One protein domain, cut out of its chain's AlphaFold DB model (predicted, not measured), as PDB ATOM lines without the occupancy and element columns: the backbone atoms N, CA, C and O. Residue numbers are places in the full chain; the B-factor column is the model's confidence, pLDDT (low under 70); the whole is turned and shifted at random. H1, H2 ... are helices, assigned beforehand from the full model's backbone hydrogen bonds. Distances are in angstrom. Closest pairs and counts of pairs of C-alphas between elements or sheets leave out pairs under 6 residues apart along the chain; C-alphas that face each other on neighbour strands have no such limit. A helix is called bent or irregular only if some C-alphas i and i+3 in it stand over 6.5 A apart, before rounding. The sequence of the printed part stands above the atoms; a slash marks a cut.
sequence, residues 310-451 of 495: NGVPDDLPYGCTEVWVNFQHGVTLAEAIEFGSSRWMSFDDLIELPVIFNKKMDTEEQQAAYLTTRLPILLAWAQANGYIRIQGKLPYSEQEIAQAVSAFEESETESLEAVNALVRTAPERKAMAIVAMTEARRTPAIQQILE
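Overview. This is residues 310 to 451 of the 495 residues of an uncharacterized protein of Pseudomonas amygdali pv. mori (UniProt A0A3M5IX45). A small head of crossed helices, H1 to H4 with H1 in the middle, has one long helix, H5, packed on it by residues 401 to 412. H5 then runs out of the head, and residues 416 to 437 and 439 to 446 stick out as a thin arm with H6 and H7 at its far end, making most of the length. The printed part has 142 residues with seven named helices, H1 to H7 in chain order, and no named strand, and its class is all helix. It is extended, with a radius of gyration of the C-alphas of 24.0 A and spans of 78 by 36 by 35 A.

Along the chain. Start at C-alpha 310, at (-7.290, 2.777, 0.176); residues 310 to 321 hold no named element. Find C-alpha 322 at (8.715, -2.261, -9.531), where H1, residues 322 to 337, begins its 22.3 A. Next come H2, residues 341 to 344, and H3, residues 347 to 360, 20.6 A long. H3 is irregular, but only just: C-alphas 351 and 354 are 6.7 A apart. By its hydrogen bonds H4, residues 364 to 384, was assigned as one helix, but it is bent, with C-alphas 373 and 376 6.8 A apart; its arms are H4a, residues 364 to 373, and H4b, residues 376 to 384, at a steep tilt of 40 degrees. H5, residues 398 to 423, runs 38.0 A. H6 is residues 429 to 439, 15.2 A long, and H7, residues 444 to 451, ends at C-alpha 451, (45.068, 38.285, -18.372).

Arrangement. Begin at the hub, H1. It touches H3, about perpendicular at 73 degrees, only just past steep; the closest C-alphas, of Phe 327 and Ile 351, are 4.5 A apart. With residues 325 to 329 alone H1 touches H4b, at a shallow tilt of 23 degrees, opposite ways; look at the closest C-alphas, of Val 325 and Ile 377, 6.2 A apart. With residues 329 to 333 alone it touches H4a, closest at the C-alphas of Thr 332 and Thr 373, 6.6 A. With residues 330 to 335 alone it touches H2, closest at the C-alphas of Ala 334 and Ser 342, 5.3 A. H1 and H5 only just touch, with 3 pairs of C-alphas within 8 A, the closest those of Glu 322 and Glu 412, 6.8 A. H5 touches H4b with residues 401 to 408 alone, about perpendicular at 75 degrees; the closest C-alphas, of Ala 382 and Ala 404, are 5.4 A apart. H6 and H7 touch no helix. In H1, H4a, H4b, H5, H6 and H7 every O i to N i+4 pair is within hydrogen-bond range, in H3 8 of 10, and H2 is too short for such a pair.

Size, cuts and confidence. The two C-alphas farthest apart are those of Phe 339 and Ala 445, 79.5 A. The printed part has no cut, and the link from H4 to H5, 13 residues, is long. The mean pLDDT of the printed part is 81.6; it is under 70 at residues 390 to 394, 425 to 431, 433 to 434 and 437 to 451.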
ATOM      1  N   ASN A 310      -6.944   1.390   0.452       84.56
ATOM      2  CA  ASN A 310      -7.290   2.777   0.176       84.56
ATOM      3  C   ASN A 310      -6.039   3.597  -0.163       84.56
ATOM      4  O   ASN A 310      -4.945   3.319   0.319       84.56
ATOM      5  N   GLY A 311      -6.210   4.653  -0.960       86.38
ATOM      6  CA  GLY A 311      -5.133   5.610  -1.236       86.38
ATOM      7  C   GLY A 311      -4.043   5.108  -2.186       86.38
ATOM      8  O   GLY A 311      -2.947   5.660  -2.175       86.38
ATOM      9  N   VAL A 312      -4.324   4.091  -3.010       92.62
ATOM     10  CA  VAL A 312      -3.428   3.698  -4.109       92.62
ATOM     11  C   VAL A 312      -3.334   4.861  -5.111       92.62
ATOM     12  O   VAL A 312      -4.380   5.320  -5.577       92.62
ATOM     13  N   PRO A 313      -2.127   5.349  -5.454       93.69
ATOM     14  CA  PRO A 313      -1.968   6.461  -6.388       93.69
ATOM     15  C   PRO A 313      -2.516   6.152  -7.789       93.69
ATOM     16  O   PRO A 313      -2.261   5.081  -8.345       93.69
ATOM     17  N   ASP A 314      -3.235   7.106  -8.388       91.75
ATOM     18  CA  ASP A 314      -3.805   6.963  -9.739       91.75
ATOM     19  C   ASP A 314      -2.730   6.847 -10.833       91.75
ATOM     20  O   ASP A 314      -2.983   6.309 -11.911       91.75
ATOM     21  N   ASP A 315      -1.526   7.354 -10.568       91.31
ATOM     22  CA  ASP A 315      -0.377   7.300 -11.466       91.31
ATOM     23  C   ASP A 315       0.448   6.015 -11.327       91.31
ATOM     24  O   ASP A 315       1.429   5.860 -12.054       91.31
ATOM     25  N   LEU A 316       0.053   5.077 -10.454       94.06
ATOM     26  CA  LEU A 316       0.648   3.746 -10.389       94.06
ATOM     27  C   LEU A 316       0.042   2.838 -11.476       94.06
ATOM     28  O   LEU A 316      -1.086   2.358 -11.314       94.06
ATOM     29  N   PRO A 317       0.768   2.534 -12.570       92.81
ATOM     30  CA  PRO A 317       0.255   1.665 -13.621       92.81
ATOM     31  C   PRO A 317       0.165   0.213 -13.136       92.81
ATOM     32  O   PRO A 317       1.153  -0.377 -12.687       92.81
ATOM     33  N   TYR A 318      -1.013  -0.394 -13.277       92.88
ATOM     34  CA  TYR A 318      -1.245  -1.774 -12.862       92.88
ATOM     35  C   TYR A 318      -0.332  -2.761 -13.607       92.88
ATOM     36  O   TYR A 318      -0.342  -2.829 -14.838       92.88
ATOM     37  N   GLY A 319       0.447  -3.542 -12.855       91.00
ATOM     38  CA  GLY A 319       1.280  -4.633 -13.369       91.00
ATOM     39  C   GLY A 319       2.622  -4.218 -13.975       91.00
ATOM     40  O   GLY A 319       3.412  -5.095 -14.310       91.00
ATOM     41  N   CYS A 320       2.908  -2.922 -14.132       89.75
ATOM     42  CA  CYS A 320       4.008  -2.484 -15.001       89.75
ATOM     43  C   CYS A 320       5.295  -2.080 -14.270       89.75
ATOM     44  O   CYS A 320       6.366  -2.199 -14.855       89.75
ATOM     45  N   THR A 321       5.230  -1.625 -13.018       92.75
ATOM     46  CA  THR A 321       6.388  -1.037 -12.312       92.75
ATOM     47  C   THR A 321       6.887  -1.901 -11.158       92.75
ATOM     48  O   THR A 321       6.160  -2.731 -10.612       92.75
ATOM     49  N   GLU A 322       8.125  -1.658 -10.731       92.25
ATOM     50  CA  GLU A 322       8.715  -2.261  -9.531       92.25
ATOM     51  C   GLU A 322       7.972  -1.817  -8.267       92.25
ATOM     52  O   GLU A 322       7.774  -2.605  -7.343       92.25
ATOM     53  N   VAL A 323       7.474  -0.575  -8.260       93.38
ATOM     54  CA  VAL A 323       6.604  -0.056  -7.195       93.38
ATOM     55  C   VAL A 323       5.325  -0.891  -7.080       93.38
ATOM     56  O   VAL A 323       4.936  -1.249  -5.971       93.38
ATOM     57  N   TRP A 324       4.699  -1.268  -8.202       95.44
ATOM     58  CA  TRP A 324       3.529  -2.154  -8.188       95.44
ATOM     59  C   TRP A 324       3.876  -3.540  -7.629       95.44
ATOM     60  O   TRP A 324       3.102  -4.085  -6.844       95.44
ATOM     61  N   VAL A 325       5.050  -4.087  -7.966       95.06
ATOM     62  CA  VAL A 325       5.517  -5.370  -7.407       95.06
ATOM     63  C   VAL A 325       5.674  -5.281  -5.890       95.06
ATOM     64  O   VAL A 325       5.183  -6.159  -5.180       95.06
ATOM     65  N   ASN A 326       6.309  -4.223  -5.384       94.69
ATOM     66  CA  ASN A 326       6.493  -4.027  -3.946       94.69
ATOM     67  C   ASN A 326       5.156  -3.811  -3.229       94.69
ATOM     68  O   ASN A 326       4.942  -4.399  -2.176       94.69
ATOM     69  N   PHE A 327       4.231  -3.058  -3.827       96.75
ATOM     70  CA  PHE A 327       2.879  -2.875  -3.298       96.75
ATOM     71  C   PHE A 327       2.128  -4.208  -3.158       96.75
ATOM     72  O   PHE A 327       1.674  -4.555  -2.070       96.75
ATOM     73  N   GLN A 328       2.040  -4.993  -4.236       95.38
ATOM     74  CA  GLN A 328       1.372  -6.300  -4.224       95.38
ATOM     75  C   GLN A 328       2.034  -7.272  -3.238       95.38
ATOM     76  O   GLN A 328       1.357  -8.057  -2.564       95.38
ATOM     77  N   HIS A 329       3.367  -7.226  -3.136       94.88
ATOM     78  CA  HIS A 329       4.101  -8.077  -2.205       94.88
ATOM     79  C   HIS A 329       3.846  -7.655  -0.762       94.88
ATOM     80  O   HIS A 329       3.596  -8.514   0.077       94.88
ATOM     81  N   GLY A 330       3.812  -6.350  -0.493       94.81
ATOM     82  CA  GLY A 330       3.417  -5.780   0.788       94.81
ATOM     83  C   GLY A 330       2.030  -6.222   1.224       94.81
ATOM     84  O   GLY A 330       1.879  -6.719   2.333       94.81
ATOM     85  N   VAL A 331       1.037  -6.144   0.331       94.81
ATOM     86  CA  VAL A 331      -0.317  -6.658   0.599       94.81
ATOM     87  C   VAL A 331      -0.269  -8.143   0.951       94.81
ATOM     88  O   VAL A 331      -0.807  -8.552   1.974       94.81
ATOM     89  N   THR A 332       0.428  -8.954   0.151       92.50
ATOM     90  CA  THR A 332       0.538 -10.402   0.395       92.50
ATOM     91  C   THR A 332       1.202 -10.711   1.741       92.50
ATOM     92  O   THR A 332       0.773 -11.627   2.440       92.50
ATOM     93  N   LEU A 333       2.239  -9.959   2.121       90.25
ATOM     94  CA  LEU A 333       2.915 -10.113   3.409       90.25
ATOM     95  C   LEU A 333       2.010  -9.697   4.569       90.25
ATOM     96  O   LEU A 333       1.905 -10.451   5.530       90.25
ATOM     97  N   ALA A 334       1.346  -8.542   4.471       89.19
ATOM     98  CA  ALA A 334       0.418  -8.054   5.487       89.19
ATOM     99  C   ALA A 334      -0.670  -9.098   5.775       89.19
ATOM    100  O   ALA A 334      -0.824  -9.532   6.912       89.19
ATOM    101  N   GLU A 335      -1.319  -9.608   4.727       87.69
ATOM    102  CA  GLU A 335      -2.368 -10.629   4.828       87.69
ATOM    103  C   GLU A 335      -1.866 -11.979   5.369       87.69
ATOM    104  O   GLU A 335      -2.617 -12.702   6.025       87.69
ATOM    105  N   ALA A 336      -0.597 -12.322   5.122       84.56
ATOM    106  CA  ALA A 336       0.027 -13.528   5.665       84.56
ATOM    107  C   ALA A 336       0.393 -13.401   7.155       84.56
ATOM    108  O   ALA A 336       0.417 -14.410   7.858       84.56
ATOM    109  N   ILE A 337       0.699 -12.187   7.627       82.50
ATOM    110  CA  ILE A 337       1.011 -11.896   9.035       82.50
ATOM    111  C   ILE A 337      -0.280 -11.819   9.847       82.50
ATOM    112  O   ILE A 337      -0.419 -12.492  10.864       82.50
ATOM    113  N   GLU A 338      -1.215 -10.996   9.383       80.81
ATOM    114  CA  GLU A 338      -2.513 -10.770  10.001       80.81
ATOM    115  C   GLU A 338      -3.539 -10.541   8.891       80.81
ATOM    116  O   GLU A 338      -3.455  -9.589   8.110       80.81
ATOM    117  N   PHE A 339      -4.518 -11.436   8.805       83.19
ATOM    118  CA  PHE A 339      -5.514 -11.378   7.743       83.19
ATOM    119  C   PHE A 339      -6.332 -10.096   7.818       83.19
ATOM    120  O   PHE A 339      -6.799  -9.680   8.875       83.19
ATOM    121  N   GLY A 340      -6.548  -9.479   6.670       83.69
ATOM    122  CA  GLY A 340      -7.286  -8.243   6.553       83.69
ATOM    123  C   GLY A 340      -6.542  -7.009   7.054       83.69
ATOM    124  O   GLY A 340      -7.150  -5.939   7.039       83.69
ATOM    125  N   SER A 341      -5.281  -7.116   7.488       84.56
ATOM    126  CA  SER A 341      -4.482  -5.973   7.953       84.56
ATOM    127  C   SER A 341      -4.134  -4.999   6.822       84.56
ATOM    128  O   SER A 341      -4.081  -3.791   7.054       84.56
ATOM    129  N   SER A 342      -3.993  -5.478   5.577       88.69
ATOM    130  CA  SER A 342      -3.547  -4.649   4.445       88.69
ATOM    131  C   SER A 342      -4.457  -3.445   4.173       88.69
ATOM    132  O   SER A 342      -3.976  -2.377   3.804       88.69
ATOM    133  N   ARG A 343      -5.767  -3.571   4.421       87.19
ATOM    134  CA  ARG A 343      -6.752  -2.488   4.223       87.19
ATOM    135  C   ARG A 343      -6.630  -1.341   5.234       87.19
ATOM    136  O   ARG A 343      -7.239  -0.292   5.035       87.19
ATOM    137  N   TRP A 344      -5.892  -1.563   6.320       83.50
ATOM    138  CA  TRP A 344      -5.626  -0.583   7.374       83.50
ATOM    139  C   TRP A 344      -4.269   0.102   7.216       83.50
ATOM    140  O   TRP A 344      -3.993   1.069   7.921       83.50
ATOM    141  N   MET A 345      -3.435  -0.384   6.297       85.31
ATOM    142  CA  MET A 345      -2.116   0.168   6.017       85.31
ATOM    143  C   MET A 345      -2.194   1.225   4.917       85.31
ATOM    144  O   MET A 345      -3.022   1.136   4.005       85.31
ATOM    145  N   SER A 346      -1.316   2.227   4.983       87.25
ATOM    146  CA  SER A 346      -1.162   3.158   3.869       87.25
ATOM    147  C   SER A 346      -0.449   2.483   2.694       87.25
ATOM    148  O   SER A 346       0.248   1.477   2.850       87.25
ATOM    149  N   PHE A 347      -0.597   3.059   1.500       90.81
ATOM    150  CA  PHE A 347       0.162   2.623   0.329       90.81
ATOM    151  C   PHE A 347       1.678   2.634   0.591       90.81
ATOM    152  O   PHE A 347       2.362   1.675   0.231       90.81
ATOM    153  N   ASP A 348       2.176   3.675   1.267       90.25
ATOM    154  CA  ASP A 348       3.591   3.831   1.613       90.25
ATOM    155  C   ASP A 348       4.065   2.722   2.568       90.25
ATOM    156  O   ASP A 348       5.089   2.083   2.323       90.25
ATOM    157  N   ASP A 349       3.275   2.402   3.600       88.12
ATOM    158  CA  ASP A 349       3.600   1.300   4.517       88.12
ATOM    159  C   ASP A 349       3.679  -0.040   3.774       88.12
ATOM    160  O   ASP A 349       4.557  -0.863   4.045       88.12
ATOM    161  N   LEU A 350       2.779  -0.267   2.809       92.94
ATOM    162  CA  LEU A 350       2.735  -1.504   2.031       92.94
ATOM    163  C   LEU A 350       3.930  -1.635   1.081       92.94
ATOM    164  O   LEU A 350       4.500  -2.719   0.997       92.94
ATOM    165  N   ILE A 351       4.364  -0.572   0.400       94.62
ATOM    166  CA  ILE A 351       5.567  -0.648  -0.452       94.62
ATOM    167  C   ILE A 351       6.857  -0.796   0.369       94.62
ATOM    168  O   ILE A 351       7.825  -1.386  -0.116       94.62
ATOM    169  N   GLU A 352       6.885  -0.292   1.607       90.00
ATOM    170  CA  GLU A 352       8.035  -0.421   2.507       90.00
ATOM    171  C   GLU A 352       8.097  -1.784   3.208       90.00
ATOM    172  O   GLU A 352       9.193  -2.272   3.516       90.00
ATOM    173  N   LEU A 353       6.950  -2.432   3.436       88.12
ATOM    174  CA  LEU A 353       6.858  -3.678   4.197       88.12
ATOM    175  C   LEU A 353       7.804  -4.783   3.682       88.12
ATOM    176  O   LEU A 353       8.539  -5.334   4.509       88.12
ATOM    177  N   PRO A 354       7.899  -5.080   2.365       90.00
ATOM    178  CA  PRO A 354       8.856  -6.063   1.852       90.00
ATOM    179  C   PRO A 354      10.311  -5.725   2.193       90.00
ATOM    180  O   PRO A 354      11.087  -6.611   2.551       90.00
ATOM    181  N   VAL A 355      10.685  -4.443   2.142       86.19
ATOM    182  CA  VAL A 355      12.045  -3.975   2.451       86.19
ATOM    183  C   VAL A 355      12.360  -4.171   3.933       86.19
ATOM    184  O   VAL A 355      13.460  -4.608   4.281       86.19
ATOM    185  N   ILE A 356      11.408  -3.854   4.812       85.19
ATOM    186  CA  ILE A 356      11.541  -4.050   6.259       85.19
ATOM    187  C   ILE A 356      11.689  -5.536   6.577       85.19
ATOM    188  O   ILE A 356      12.582  -5.913   7.337       85.19
ATOM    189  N   PHE A 357      10.844  -6.374   5.978       80.75
ATOM    190  CA  PHE A 357      10.869  -7.818   6.166       80.75
ATOM    191  C   PHE A 357      12.195  -8.413   5.699       80.75
ATOM    192  O   PHE A 357      12.868  -9.071   6.486       80.75
ATOM    193  N   ASN A 358      12.639  -8.091   4.483       77.75
ATOM    194  CA  ASN A 358      13.904  -8.578   3.935       77.75
ATOM    195  C   ASN A 358      15.120  -8.245   4.829       77.75
ATOM    196  O   ASN A 358      16.052  -9.033   4.928       77.75
ATOM    197  N   LYS A 359      15.109  -7.101   5.531       80.25
ATOM    198  CA  LYS A 359      16.183  -6.706   6.467       80.25
ATOM    199  C   LYS A 359      16.167  -7.452   7.805       80.25
ATOM    200  O   LYS A 359      17.177  -7.428   8.501       80.25
ATOM    201  N   LYS A 360      15.024  -8.018   8.197       76.38
ATOM    202  CA  LYS A 360      14.799  -8.655   9.507       76.38
ATOM    203  C   LYS A 360      14.773 -10.186   9.441       76.38
ATOM    204  O   LYS A 360      14.595 -10.822  10.473       76.38
ATOM    205  N   MET A 361      14.867 -10.769   8.247       78.75
ATOM    206  CA  MET A 361      14.869 -12.220   8.075       78.75
ATOM    207  C   MET A 361      16.212 -12.810   8.467       78.75
ATOM    208  O   MET A 361      17.236 -12.464   7.883       78.75
ATOM    209  N   ASP A 362      16.170 -13.777   9.377       76.56
ATOM    210  CA  ASP A 362      17.365 -14.413   9.931       76.56
ATOM    211  C   ASP A 362      17.430 -15.922   9.635       76.56
ATOM    212  O   ASP A 362      18.481 -16.536   9.831       76.56
ATOM    213  N   THR A 363      16.339 -16.539   9.155       75.44
ATOM    214  CA  THR A 363      16.275 -17.991   8.884       75.44
ATOM    215  C   THR A 363      16.007 -18.323   7.415       75.44
ATOM    216  O   THR A 363      15.388 -17.550   6.681       75.44
ATOM    217  N   GLU A 364      16.451 -19.507   6.980       74.31
ATOM    218  CA  GLU A 364      16.217 -20.005   5.617       74.31
ATOM    219  C   GLU A 364      14.718 -20.195   5.330       74.31
ATOM    220  O   GLU A 364      14.254 -19.919   4.224       74.31
ATOM    221  N   GLU A 365      13.931 -20.608   6.326       74.06
ATOM    222  CA  GLU A 365      12.482 -20.773   6.192       74.06
ATOM    223  C   GLU A 365      11.778 -19.436   5.939       74.06
ATOM    224  O   GLU A 365      10.891 -19.355   5.088       74.06
ATOM    225  N   GLN A 366      12.198 -18.372   6.633       75.50
ATOM    226  CA  GLN A 366      11.658 -17.027   6.426       75.50
ATOM    227  C   GLN A 366      11.979 -16.511   5.019       75.50
ATOM    228  O   GLN A 366      11.105 -15.966   4.345       75.50
ATOM    229  N   GLN A 367      13.205 -16.749   4.545       74.31
ATOM    230  CA  GLN A 367      13.613 -16.400   3.183       74.31
ATOM    231  C   GLN A 367      12.808 -17.180   2.136       74.31
ATOM    232  O   GLN A 367      12.322 -16.597   1.165       74.31
ATOM    233  N   ALA A 368      12.605 -18.483   2.337       73.81
ATOM    234  CA  ALA A 368      11.806 -19.307   1.436       73.81
ATOM    235  C   ALA A 368      10.340 -18.842   1.378       73.81
ATOM    236  O   ALA A 368       9.769 -18.742   0.287       73.81
ATOM    237  N   ALA A 369       9.736 -18.507   2.521       74.44
ATOM    238  CA  ALA A 369       8.376 -17.971   2.588       74.44
ATOM    239  C   ALA A 369       8.261 -16.606   1.883       74.44
ATOM    240  O   ALA A 369       7.345 -16.381   1.086       74.44
ATOM    241  N   TYR A 370       9.232 -15.717   2.099       84.12
ATOM    242  CA  TYR A 370       9.306 -14.425   1.419       84.12
ATOM    243  C   TYR A 370       9.404 -14.565  -0.103       84.12
ATOM    244  O   TYR A 370       8.673 -13.911  -0.845       84.12
ATOM    245  N   LEU A 371      10.269 -15.454  -0.593       82.50
ATOM    246  CA  LEU A 371      10.404 -15.701  -2.029       82.50
ATOM    247  C   LEU A 371       9.140 -16.331  -2.621       82.50
ATOM    248  O   LEU A 371       8.735 -15.971  -3.725       82.50
ATOM    249  N   THR A 372       8.483 -17.224  -1.877       80.56
ATOM    250  CA  THR A 372       7.233 -17.874  -2.306       80.56
ATOM    251  C   THR A 372       6.098 -16.866  -2.488       80.56
ATOM    252  O   THR A 372       5.311 -17.000  -3.422       80.56
ATOM    253  N   THR A 373       6.032 -15.836  -1.641       84.75
ATOM    254  CA  THR A 373       5.035 -14.758  -1.760       84.75
ATOM    255  C   THR A 373       5.381 -13.760  -2.866       84.75
ATOM    256  O   THR A 373       4.483 -13.280  -3.553       84.75
ATOM    257  N   ARG A 374       6.672 -13.490  -3.106       88.94
ATOM    258  CA  ARG A 374       7.119 -12.533  -4.134       88.94
ATOM    259  C   ARG A 374       7.029 -13.074  -5.558       88.94
ATOM    260  O   ARG A 374       6.701 -12.339  -6.489       88.94
ATOM    261  N   LEU A 375       7.365 -14.349  -5.749       88.19
ATOM    262  CA  LEU A 375       7.588 -14.923  -7.075       88.19
ATOM    263  C   LEU A 375       6.361 -14.838  -8.008       88.19
ATOM    264  O   LEU A 375       6.542 -14.424  -9.151       88.19
ATOM    265  N   PRO A 376       5.121 -15.160  -7.583       86.94
ATOM    266  CA  PRO A 376       3.948 -15.042  -8.455       86.94
ATOM    267  C   PRO A 376       3.725 -13.617  -8.980       86.94
ATOM    268  O   PRO A 376       3.367 -13.436 -10.142       86.94
ATOM    269  N   ILE A 377       3.987 -12.615  -8.139       91.06
ATOM    270  CA  ILE A 377       3.820 -11.191  -8.451       91.06
ATOM    271  C   ILE A 377       4.882 -10.748  -9.457       91.06
ATOM    272  O   ILE A 377       4.567 -10.117 -10.464       91.06
ATOM    273  N   LEU A 378       6.137 -11.133  -9.219       91.62
ATOM    274  CA  LEU A 378       7.247 -10.846 -10.124       91.62
ATOM    275  C   LEU A 378       7.029 -11.484 -11.503       91.62
ATOM    276  O   LEU A 378       7.304 -10.863 -12.527       91.62
ATOM    277  N   LEU A 379       6.479 -12.699 -11.550       89.06
ATOM    278  CA  LEU A 379       6.124 -13.356 -12.808       89.06
ATOM    279  C   LEU A 379       4.993 -12.616 -13.535       89.06
ATOM    280  O   LEU A 379       5.072 -12.451 -14.750       89.06
ATOM    281  N   ALA A 380       3.979 -12.123 -12.817       88.06
ATOM    282  CA  ALA A 380       2.918 -11.304 -13.404       88.06
ATOM    283  C   ALA A 380       3.466  -9.986 -13.985       88.06
ATOM    284  O   ALA A 380       3.128  -9.623 -15.111       88.06
ATOM    285  N   TRP A 381       4.379  -9.320 -13.273       93.00
ATOM    286  CA  TRP A 381       5.084  -8.135 -13.772       93.00
ATOM    287  C   TRP A 381       5.930  -8.444 -15.015       93.00
ATOM    288  O   TRP A 381       5.888  -7.712 -16.005       93.00
ATOM    289  N   ALA A 382       6.656  -9.564 -15.010       92.06
ATOM    290  CA  ALA A 382       7.484  -9.967 -16.141       92.06
ATOM    291  C   ALA A 382       6.643 -10.310 -17.382       92.06
ATOM    292  O   ALA A 382       7.070 -10.058 -18.510       92.06
ATOM    293  N   GLN A 383       5.437 -10.858 -17.190       88.19
ATOM    294  CA  GLN A 383       4.459 -11.048 -18.264       88.19
ATOM    295  C   GLN A 383       3.937  -9.719 -18.796       88.19
ATOM    296  O   GLN A 383       3.888  -9.532 -20.012       88.19
ATOM    297  N   ALA A 384       3.566  -8.801 -17.901       88.69
ATOM    298  CA  ALA A 384       3.035  -7.496 -18.269       88.69
ATOM    299  C   ALA A 384       4.036  -6.666 -19.084       88.69
ATOM    300  O   ALA A 384       3.651  -5.988 -20.033       88.69
ATOM    301  N   ASN A 385       5.325  -6.785 -18.760       90.12
ATOM    302  CA  ASN A 385       6.414  -6.105 -19.460       90.12
ATOM    303  C   ASN A 385       6.995  -6.907 -20.641       90.12
ATOM    304  O   ASN A 385       7.927  -6.460 -21.304       90.12
ATOM    305  N   GLY A 386       6.444  -8.087 -20.943       89.12
ATOM    306  CA  GLY A 386       6.826  -8.879 -22.113       89.12
ATOM    307  C   GLY A 386       8.181  -9.587 -22.015       89.12
ATOM    308  O   GLY A 386       8.675 -10.083 -23.029       89.12
ATOM    309  N   TYR A 387       8.777  -9.681 -20.822       90.81
ATOM    310  CA  TYR A 387      10.005 -10.448 -20.601       90.81
ATOM    311  C   TYR A 387       9.762 -11.954 -20.734       90.81
ATOM    312  O   TYR A 387      10.606 -12.673 -21.264       90.81
ATOM    313  N   ILE A 388       8.600 -12.440 -20.293       89.44
ATOM    314  CA  ILE A 388       8.209 -13.853 -20.398       89.44
ATOM    315  C   ILE A 388       6.861 -14.005 -21.110       89.44
ATOM    316  O   ILE A 388       6.121 -13.042 -21.310       89.44
ATOM    317  N   ARG A 389       6.524 -15.234 -21.523       82.19
ATOM    318  CA  ARG A 389       5.283 -15.496 -22.270       82.19
ATOM    319  C   ARG A 389       4.039 -15.205 -21.424       82.19
ATOM    320  O   ARG A 389       3.934 -15.631 -20.273       82.19
ATOM    321  N   ILE A 390       3.039 -14.597 -22.057       69.50
ATOM    322  CA  ILE A 390       1.680 -14.473 -21.523       69.50
ATOM    323  C   ILE A 390       1.015 -15.856 -21.648       69.50
ATOM    324  O   ILE A 390       0.630 -16.262 -22.746       69.50
ATOM    325  N   GLN A 391       0.931 -16.638 -20.564       66.56
ATOM    326  CA  GLN A 391       0.213 -17.924 -20.571       66.56
ATOM    327  C   GLN A 391      -0.539 -18.214 -19.269       66.56
ATOM    328  O   GLN A 391       0.013 -18.127 -18.181       66.56
ATOM    329  N   GLY A 392      -1.776 -18.706 -19.427       51.25
ATOM    330  CA  GLY A 392      -2.645 -19.238 -18.369       51.25
ATOM    331  C   GLY A 392      -2.467 -20.735 -18.061       51.25
ATOM    332  O   GLY A 392      -3.404 -21.364 -17.577       51.25
ATOM    333  N   LYS A 393      -1.312 -21.345 -18.371       48.97
ATOM    334  CA  LYS A 393      -0.994 -22.732 -17.974       48.97
ATOM    335  C   LYS A 393       0.324 -22.782 -17.210       48.97
ATOM    336  O   LYS A 393       1.396 -22.800 -17.804       48.97
ATOM    337  N   LEU A 394       0.192 -22.837 -15.889       59.59
ATOM    338  CA  LEU A 394       1.241 -23.234 -14.957       59.59
ATOM    339  C   LEU A 394       1.741 -24.659 -15.290       59.59
ATOM    340  O   LEU A 394       0.939 -25.478 -15.758       59.59
ATOM    341  N   PRO A 395       3.015 -24.998 -15.018       72.88
ATOM    342  CA  PRO A 395       4.047 -24.162 -14.389       72.88
ATOM    343  C   PRO A 395       4.975 -23.405 -15.357       72.88
ATOM    344  O   PRO A 395       5.188 -23.827 -16.495       72.88
ATOM    345  N   TYR A 396       5.581 -22.317 -14.866       75.31
ATOM    346  CA  TYR A 396       6.707 -21.643 -15.528       75.31
ATOM    347  C   TYR A 396       7.965 -22.516 -15.491       75.31
ATOM    348  O   TYR A 396       8.194 -23.246 -14.526       75.31
ATOM    349  N   SER A 397       8.783 -22.446 -16.543       84.06
ATOM    350  CA  SER A 397      10.089 -23.114 -16.569       84.06
ATOM    351  C   SER A 397      11.115 -22.378 -15.701       84.06
ATOM    352  O   SER A 397      11.019 -21.168 -15.506       84.06
ATOM    353  N   GLU A 398      12.145 -23.088 -15.226       86.06
ATOM    354  CA  GLU A 398      13.256 -22.481 -14.468       86.06
ATOM    355  C   GLU A 398      13.934 -21.342 -15.245       86.06
ATOM    356  O   GLU A 398      14.323 -20.336 -14.658       86.06
ATOM    357  N   GLN A 399      14.023 -21.468 -16.574       87.69
ATOM    358  CA  GLN A 399      14.576 -20.429 -17.440       87.69
ATOM    359  C   GLN A 399      13.724 -19.155 -17.428       87.69
ATOM    360  O   GLN A 399      14.273 -18.060 -17.382       87.69
ATOM    361  N   GLU A 400      12.397 -19.284 -17.459       87.19
ATOM    362  CA  GLU A 400      11.487 -18.133 -17.399       87.19
ATOM    363  C   GLU A 400      11.536 -17.453 -16.036       87.19
ATOM    364  O   GLU A 400      11.531 -16.229 -15.967       87.19
ATOM    365  N   ILE A 401      11.633 -18.238 -14.961       88.50
ATOM    366  CA  ILE A 401      11.809 -17.704 -13.609       88.50
ATOM    367  C   ILE A 401      13.123 -16.921 -13.525       88.50
ATOM    368  O   ILE A 401      13.115 -15.770 -13.100       88.50
ATOM    369  N   ALA A 402      14.236 -17.505 -13.979       89.75
ATOM    370  CA  ALA A 402      15.532 -16.834 -13.981       89.75
ATOM    371  C   ALA A 402      15.510 -15.550 -14.825       89.75
ATOM    372  O   ALA A 402      16.011 -14.519 -14.388       89.75
ATOM    373  N   GLN A 403      14.880 -15.589 -16.002       92.94
ATOM    374  CA  GLN A 403      14.741 -14.422 -16.868       92.94
ATOM    375  C   GLN A 403      13.918 -13.311 -16.210       92.94
ATOM    376  O   GLN A 403      14.305 -12.150 -16.287       92.94
ATOM    377  N   ALA A 404      12.805 -13.656 -15.560       92.44
ATOM    378  CA  ALA A 404      11.972 -12.692 -14.858       92.44
ATOM    379  C   ALA A 404      12.728 -12.032 -13.694       92.44
ATOM    380  O   ALA A 404      12.657 -10.817 -13.537       92.44
ATOM    381  N   VAL A 405      13.475 -12.819 -12.911       91.25
ATOM    382  CA  VAL A 405      14.280 -12.305 -11.792       91.25
ATOM    383  C   VAL A 405      15.372 -11.367 -12.297       91.25
ATOM    384  O   VAL A 405      15.455 -10.239 -11.827       91.25
ATOM    385  N   SER A 406      16.158 -11.784 -13.295       93.19
ATOM    386  CA  SER A 406      17.218 -10.933 -13.848       93.19
ATOM    387  C   SER A 406      16.675  -9.646 -14.472       93.19
ATOM    388  O   SER A 406      17.266  -8.591 -14.275       93.19
ATOM    389  N   ALA A 407      15.541  -9.710 -15.177       93.69
ATOM    390  CA  ALA A 407      14.901  -8.520 -15.735       93.69
ATOM    391  C   ALA A 407      14.429  -7.552 -14.641       93.69
ATOM    392  O   ALA A 407      14.547  -6.340 -14.798       93.69
ATOM    393  N   PHE A 408      13.914  -8.075 -13.526       93.12
ATOM    394  CA  PHE A 408      13.485  -7.255 -12.398       93.12
ATOM    395  C   PHE A 408      14.667  -6.566 -11.703       93.12
ATOM    396  O   PHE A 408      14.607  -5.369 -11.446       93.12
ATOM    397  N   GLU A 409      15.765  -7.291 -11.462       91.56
ATOM    398  CA  GLU A 409      16.998  -6.729 -10.886       91.56
ATOM    399  C   GLU A 409      17.618  -5.639 -11.780       91.56
ATOM    400  O   GLU A 409      18.097  -4.612 -11.288       91.56
ATOM    401  N   GLU A 410      17.599  -5.844 -13.101       93.19
ATOM    402  CA  GLU A 410      18.041  -4.850 -14.084       93.19
ATOM    403  C   GLU A 410      17.154  -3.597 -14.033       93.19
ATOM    404  O   GLU A 410      17.678  -2.492 -13.909       93.19
ATOM    405  N   SER A 411      15.828  -3.772 -14.004       91.25
ATOM    406  CA  SER A 411      14.854  -2.678 -13.882       91.25
ATOM    407  C   SER A 411      15.053  -1.863 -12.596       91.25
ATOM    408  O   SER A 411      15.162  -0.637 -12.651       91.25
ATOM    409  N   GLU A 412      15.213  -2.519 -11.437       89.44
ATOM    410  CA  GLU A 412      15.485  -1.828 -10.165       89.44
ATOM    411  C   GLU A 412      16.790  -1.016 -10.223       89.44
ATOM    412  O   GLU A 412      16.861   0.110  -9.716       89.44
ATOM    413  N   THR A 413      17.824  -1.567 -10.866       90.31
ATOM    414  CA  THR A 413      19.119  -0.896 -11.032       90.31
ATOM    415  C   THR A 413      18.996   0.332 -11.934       90.31
ATOM    416  O   THR A 413      19.462   1.412 -11.562       90.31
ATOM    417  N   GLU A 414      18.333   0.203 -13.085       89.81
ATOM    418  CA  GLU A 414      18.084   1.313 -14.012       89.81
ATOM    419  C   GLU A 414      17.262   2.430 -13.353       89.81
ATOM    420  O   GLU A 414      17.613   3.611 -13.454       89.81
ATOM    421  N   SER A 415      16.213   2.064 -12.612       86.88
ATOM    422  CA  SER A 415      15.378   2.992 -11.849       86.88
ATOM    423  C   SER A 415      16.199   3.771 -10.812       86.88
ATOM    424  O   SER A 415      16.101   5.001 -10.723       86.88
ATOM    425  N   LEU A 416      17.088   3.096 -10.075       84.56
ATOM    426  CA  LEU A 416      17.986   3.746  -9.117       84.56
ATOM    427  C   LEU A 416      18.990   4.688  -9.806       84.56
ATOM    428  O   LEU A 416      19.254   5.790  -9.315       84.56
ATOM    429  N   GLU A 417      19.561   4.284 -10.939       88.12
ATOM    430  CA  GLU A 417      20.469   5.128 -11.720       88.12
ATOM    431  C   GLU A 417      19.770   6.381 -12.260       88.12
ATOM    432  O   GLU A 417      20.337   7.479 -12.187       88.12
ATOM    433  N   ALA A 418      18.530   6.247 -12.734       85.56
ATOM    434  CA  ALA A 418      17.715   7.353 -13.221       85.56
ATOM    435  C   ALA A 418      17.392   8.363 -12.107       85.56
ATOM    436  O   ALA A 418      17.584   9.570 -12.292       85.56
ATOM    437  N   VAL A 419      16.984   7.888 -10.922       84.38
ATOM    438  CA  VAL A 419      16.765   8.746  -9.743       84.38
ATOM    439  C   VAL A 419      18.054   9.469  -9.356       84.38
ATOM    440  O   VAL A 419      18.063  10.689  -9.184       84.38
ATOM    441  N   ASN A 420      19.177   8.751  -9.297       82.25
ATOM    442  CA  ASN A 420      20.471   9.361  -9.003       82.25
ATOM    443  C   ASN A 420      20.868  10.407 -10.053       82.25
ATOM    444  O   ASN A 420      21.467  11.423  -9.705       82.25
ATOM    445  N   ALA A 421      20.530  10.201 -11.327       83.06
ATOM    446  CA  ALA A 421      20.782  11.168 -12.389       83.06
ATOM    447  C   ALA A 421      19.947  12.451 -12.244       83.06
ATOM    448  O   ALA A 421      20.462  13.526 -12.546       83.06
ATOM    449  N   LEU A 422      18.709  12.365 -11.742       80.06
ATOM    450  CA  LEU A 422      17.844  13.523 -11.472       80.06
ATOM    451  C   LEU A 422      18.361  14.395 -10.321       80.06
ATOM    452  O   LEU A 422      18.246  15.619 -10.373       80.06
ATOM    453  N   VAL A 423      18.951  13.774  -9.297       80.00
ATOM    454  CA  VAL A 423      19.494  14.473  -8.117       80.00
ATOM    455  C   VAL A 423      20.902  15.029  -8.375       80.00
ATOM    456  O   VAL A 423      21.395  15.864  -7.611       80.00
ATOM    457  N   ARG A 424      21.565  14.631  -9.473       71.06
ATOM    458  CA  ARG A 424      22.846  15.232  -9.872       71.06
ATOM    459  C   ARG A 424      22.654  16.727 -10.104       71.06
ATOM    460  O   ARG A 424      21.854  17.156 -10.933       71.06
ATOM    461  N   THR A 425      23.454  17.525  -9.406       65.50
ATOM    462  CA  THR A 425      23.554  18.957  -9.672       65.50
ATOM    463  C   THR A 425      23.902  19.168 -11.141       65.50
ATOM    464  O   THR A 425      24.805  18.521 -11.682       65.50
ATOM    465  N   ALA A 426      23.158  20.059 -11.805       61.44
ATOM    466  CA  ALA A 426      23.420  20.391 -13.198       61.44
ATOM    467  C   ALA A 426      24.908  20.757 -13.343       61.44
ATOM    468  O   ALA A 426      25.387  21.604 -12.582       61.44
ATOM    469  N   PRO A 427      25.658  20.133 -14.273       64.00
ATOM    470  CA  PRO A 427      27.082  20.389 -14.390       64.00
ATOM    471  C   PRO A 427      27.315  21.884 -14.590       64.00
ATOM    472  O   PRO A 427      26.720  22.502 -15.483       64.00
ATOM    473  N   GLU A 428      28.187  22.476 -13.772       68.69
ATOM    474  CA  GLU A 428      28.613  23.861 -13.936       68.69
ATOM    475  C   GLU A 428      29.438  23.968 -15.221       68.69
ATOM    476  O   GLU A 428      30.670  23.935 -15.215       68.69
ATOM    477  N   ARG A 429      28.749  24.091 -16.363       65.25
ATOM    478  CA  ARG A 429      29.357  24.099 -17.704       65.25
ATOM    479  C   ARG A 429      30.499  25.109 -17.814       65.25
ATOM    480  O   ARG A 429      31.469  24.863 -18.522       65.25
ATOM    481  N   LYS A 430      30.409  26.219 -17.073       61.19
ATOM    482  CA  LYS A 430      31.463  27.233 -16.965       61.19
ATOM    483  C   LYS A 430      32.703  26.713 -16.226       61.19
ATOM    484  O   LYS A 430      33.803  26.898 -16.729       61.19
ATOM    485  N   ALA A 431      32.544  26.054 -15.081       67.50
ATOM    486  CA  ALA A 431      33.657  25.491 -14.317       67.50
ATOM    487  C   ALA A 431      34.348  24.355 -15.088       67.50
ATOM    488  O   ALA A 431      35.570  24.348 -15.201       67.50
ATOM    489  N   MET A 432      33.573  23.467 -15.721       71.88
ATOM    490  CA  MET A 432      34.114  22.402 -16.575       71.88
ATOM    491  C   MET A 432      34.863  22.956 -17.792       71.88
ATOM    492  O   MET A 432      35.938  22.465 -18.125       71.88
ATOM    493  N   ALA A 433      34.339  24.006 -18.435       68.75
ATOM    494  CA  ALA A 433      35.031  24.676 -19.531       68.75
ATOM    495  C   ALA A 433      36.337  25.333 -19.064       68.75
ATOM    496  O   ALA A 433      37.345  25.227 -19.756       68.75
ATOM    497  N   ILE A 434      36.353  25.963 -17.883       68.00
ATOM    498  CA  ILE A 434      37.573  26.534 -17.298       68.00
ATOM    499  C   ILE A 434      38.601  25.431 -17.026       68.00
ATOM    500  O   ILE A 434      39.752  25.590 -17.427       68.00
ATOM    501  N   VAL A 435      38.209  24.307 -16.418       72.44
ATOM    502  CA  VAL A 435      39.099  23.158 -16.167       72.44
ATOM    503  C   VAL A 435      39.650  22.599 -17.479       72.44
ATOM    504  O   VAL A 435      40.866  22.563 -17.648       72.44
ATOM    505  N   ALA A 436      38.791  22.306 -18.460       70.56
ATOM    506  CA  ALA A 436      39.205  21.811 -19.774       70.56
ATOM    507  C   ALA A 436      40.136  22.795 -20.510       70.56
ATOM    508  O   ALA A 436      41.117  22.390 -21.132       70.56
ATOM    509  N   MET A 437      39.882  24.105 -20.402       60.53
ATOM    510  CA  MET A 437      40.771  25.145 -20.935       60.53
ATOM    511  C   MET A 437      42.101  25.236 -20.182       60.53
ATOM    512  O   MET A 437      43.056  25.778 -20.726       60.53
ATOM    513  N   THR A 438      42.165  24.813 -18.920       60.38
ATOM    514  CA  THR A 438      43.387  24.837 -18.096       60.38
ATOM    515  C   THR A 438      44.234  23.578 -18.320       60.38
ATOM    516  O   THR A 438      45.458  23.668 -18.353       60.38
ATOM    517  N   GLU A 439      43.592  22.427 -18.543       61.44
ATOM    518  CA  GLU A 439      44.227  21.146 -18.885       61.44
ATOM    519  C   GLU A 439      44.735  21.100 -20.333       61.44
ATOM    520  O   GLU A 439      45.787  20.518 -20.617       61.44
ATOM    521  N   ALA A 440      44.037  21.761 -21.260       60.56
ATOM    522  CA  ALA A 440      44.568  22.034 -22.585       60.56
ATOM    523  C   ALA A 440      45.799  22.939 -22.435       60.56
ATOM    524  O   ALA A 440      45.657  24.110 -22.098       60.56
ATOM    525  N   ARG A 441      47.008  22.385 -22.654       54.56
ATOM    526  CA  ARG A 441      48.310  23.075 -22.541       54.56
ATOM    527  C   ARG A 441      48.219  24.525 -23.031       54.56
ATOM    528  O   ARG A 441      48.325  24.798 -24.229       54.56
ATOM    529  N   ARG A 442      48.068  25.461 -22.093       58.22
ATOM    530  CA  ARG A 442      48.137  26.888 -22.390       58.22
ATOM    531  C   ARG A 442      49.588  27.214 -22.678       58.22
ATOM    532  O   ARG A 442      50.467  26.984 -21.849       58.22
ATOM    533  N   THR A 443      49.861  27.716 -23.874       62.72
ATOM    534  CA  THR A 443      51.162  28.325 -24.132       62.72
ATOM    535  C   THR A 443      51.246  29.628 -23.328       62.72
ATOM    536  O   THR A 443      50.216  30.281 -23.130       62.72
ATOM    537  N   PRO A 444      52.441  30.051 -22.878       61.66
ATOM    538  CA  PRO A 444      52.609  31.303 -22.133       61.66
ATOM    539  C   PRO A 444      51.976  32.518 -22.830       61.66
ATOM    540  O   PRO A 444      51.449  33.406 -22.171       61.66
ATOM    541  N   ALA A 445      51.945  32.510 -24.168       59.75
ATOM    542  CA  ALA A 445      51.302  33.541 -24.976       59.75
ATOM    543  C   ALA A 445      49.771  33.589 -24.811       59.75
ATOM    544  O   ALA A 445      49.209  34.674 -24.737       59.75
ATOM    545  N   ILE A 446      49.087  32.442 -24.718       62.25
ATOM    546  CA  ILE A 446      47.627  32.400 -24.517       62.25
ATOM    547  C   ILE A 446      47.258  32.863 -23.105       62.25
ATOM    548  O   ILE A 446      46.270  33.574 -22.940       62.25
ATOM    549  N   GLN A 447      48.068  32.522 -22.099       62.59
ATOM    550  CA  GLN A 447      47.866  33.008 -20.731       62.59
ATOM    551  C   GLN A 447      47.967  34.543 -20.670       62.59
ATOM    552  O   GLN A 447      47.112  35.199 -20.087       62.59
ATOM    553  N   GLN A 448      48.952  35.116 -21.367       62.41
ATOM    554  CA  GLN A 448      49.182  36.560 -21.422       62.41
ATOM    555  C   GLN A 448      48.056  37.332 -22.139       62.41
ATOM    556  O   GLN A 448      47.757  38.460 -21.759       62.41
ATOM    557  N   ILE A 449      47.409  36.719 -23.141       63.03
ATOM    558  CA  ILE A 449      46.243  37.282 -23.851       63.03
ATOM    559  C   ILE A 449      45.002  37.324 -22.954       63.03
ATOM    560  O   ILE A 449      44.227  38.270 -23.027       63.03
ATOM    561  N   LEU A 450      44.790  36.295 -22.128       56.75
ATOM    562  CA  LEU A 450      43.597  36.187 -21.282       56.75
ATOM    563  C   LEU A 450      43.658  37.080 -20.030       56.75
ATOM    564  O   LEU A 450      42.612  37.408 -19.481       56.75
ATOM    565  N   GLU A 451      44.855  37.460 -19.575       64.12
ATOM    566  CA  GLU A 451      45.068  38.285 -18.372       64.12
ATOM    567  C   GLU A 451      45.139  39.799 -18.658       64.12
ATOM    568  O   GLU A 451      45.055  40.599 -17.727       64.12
TER     569      GLU A 451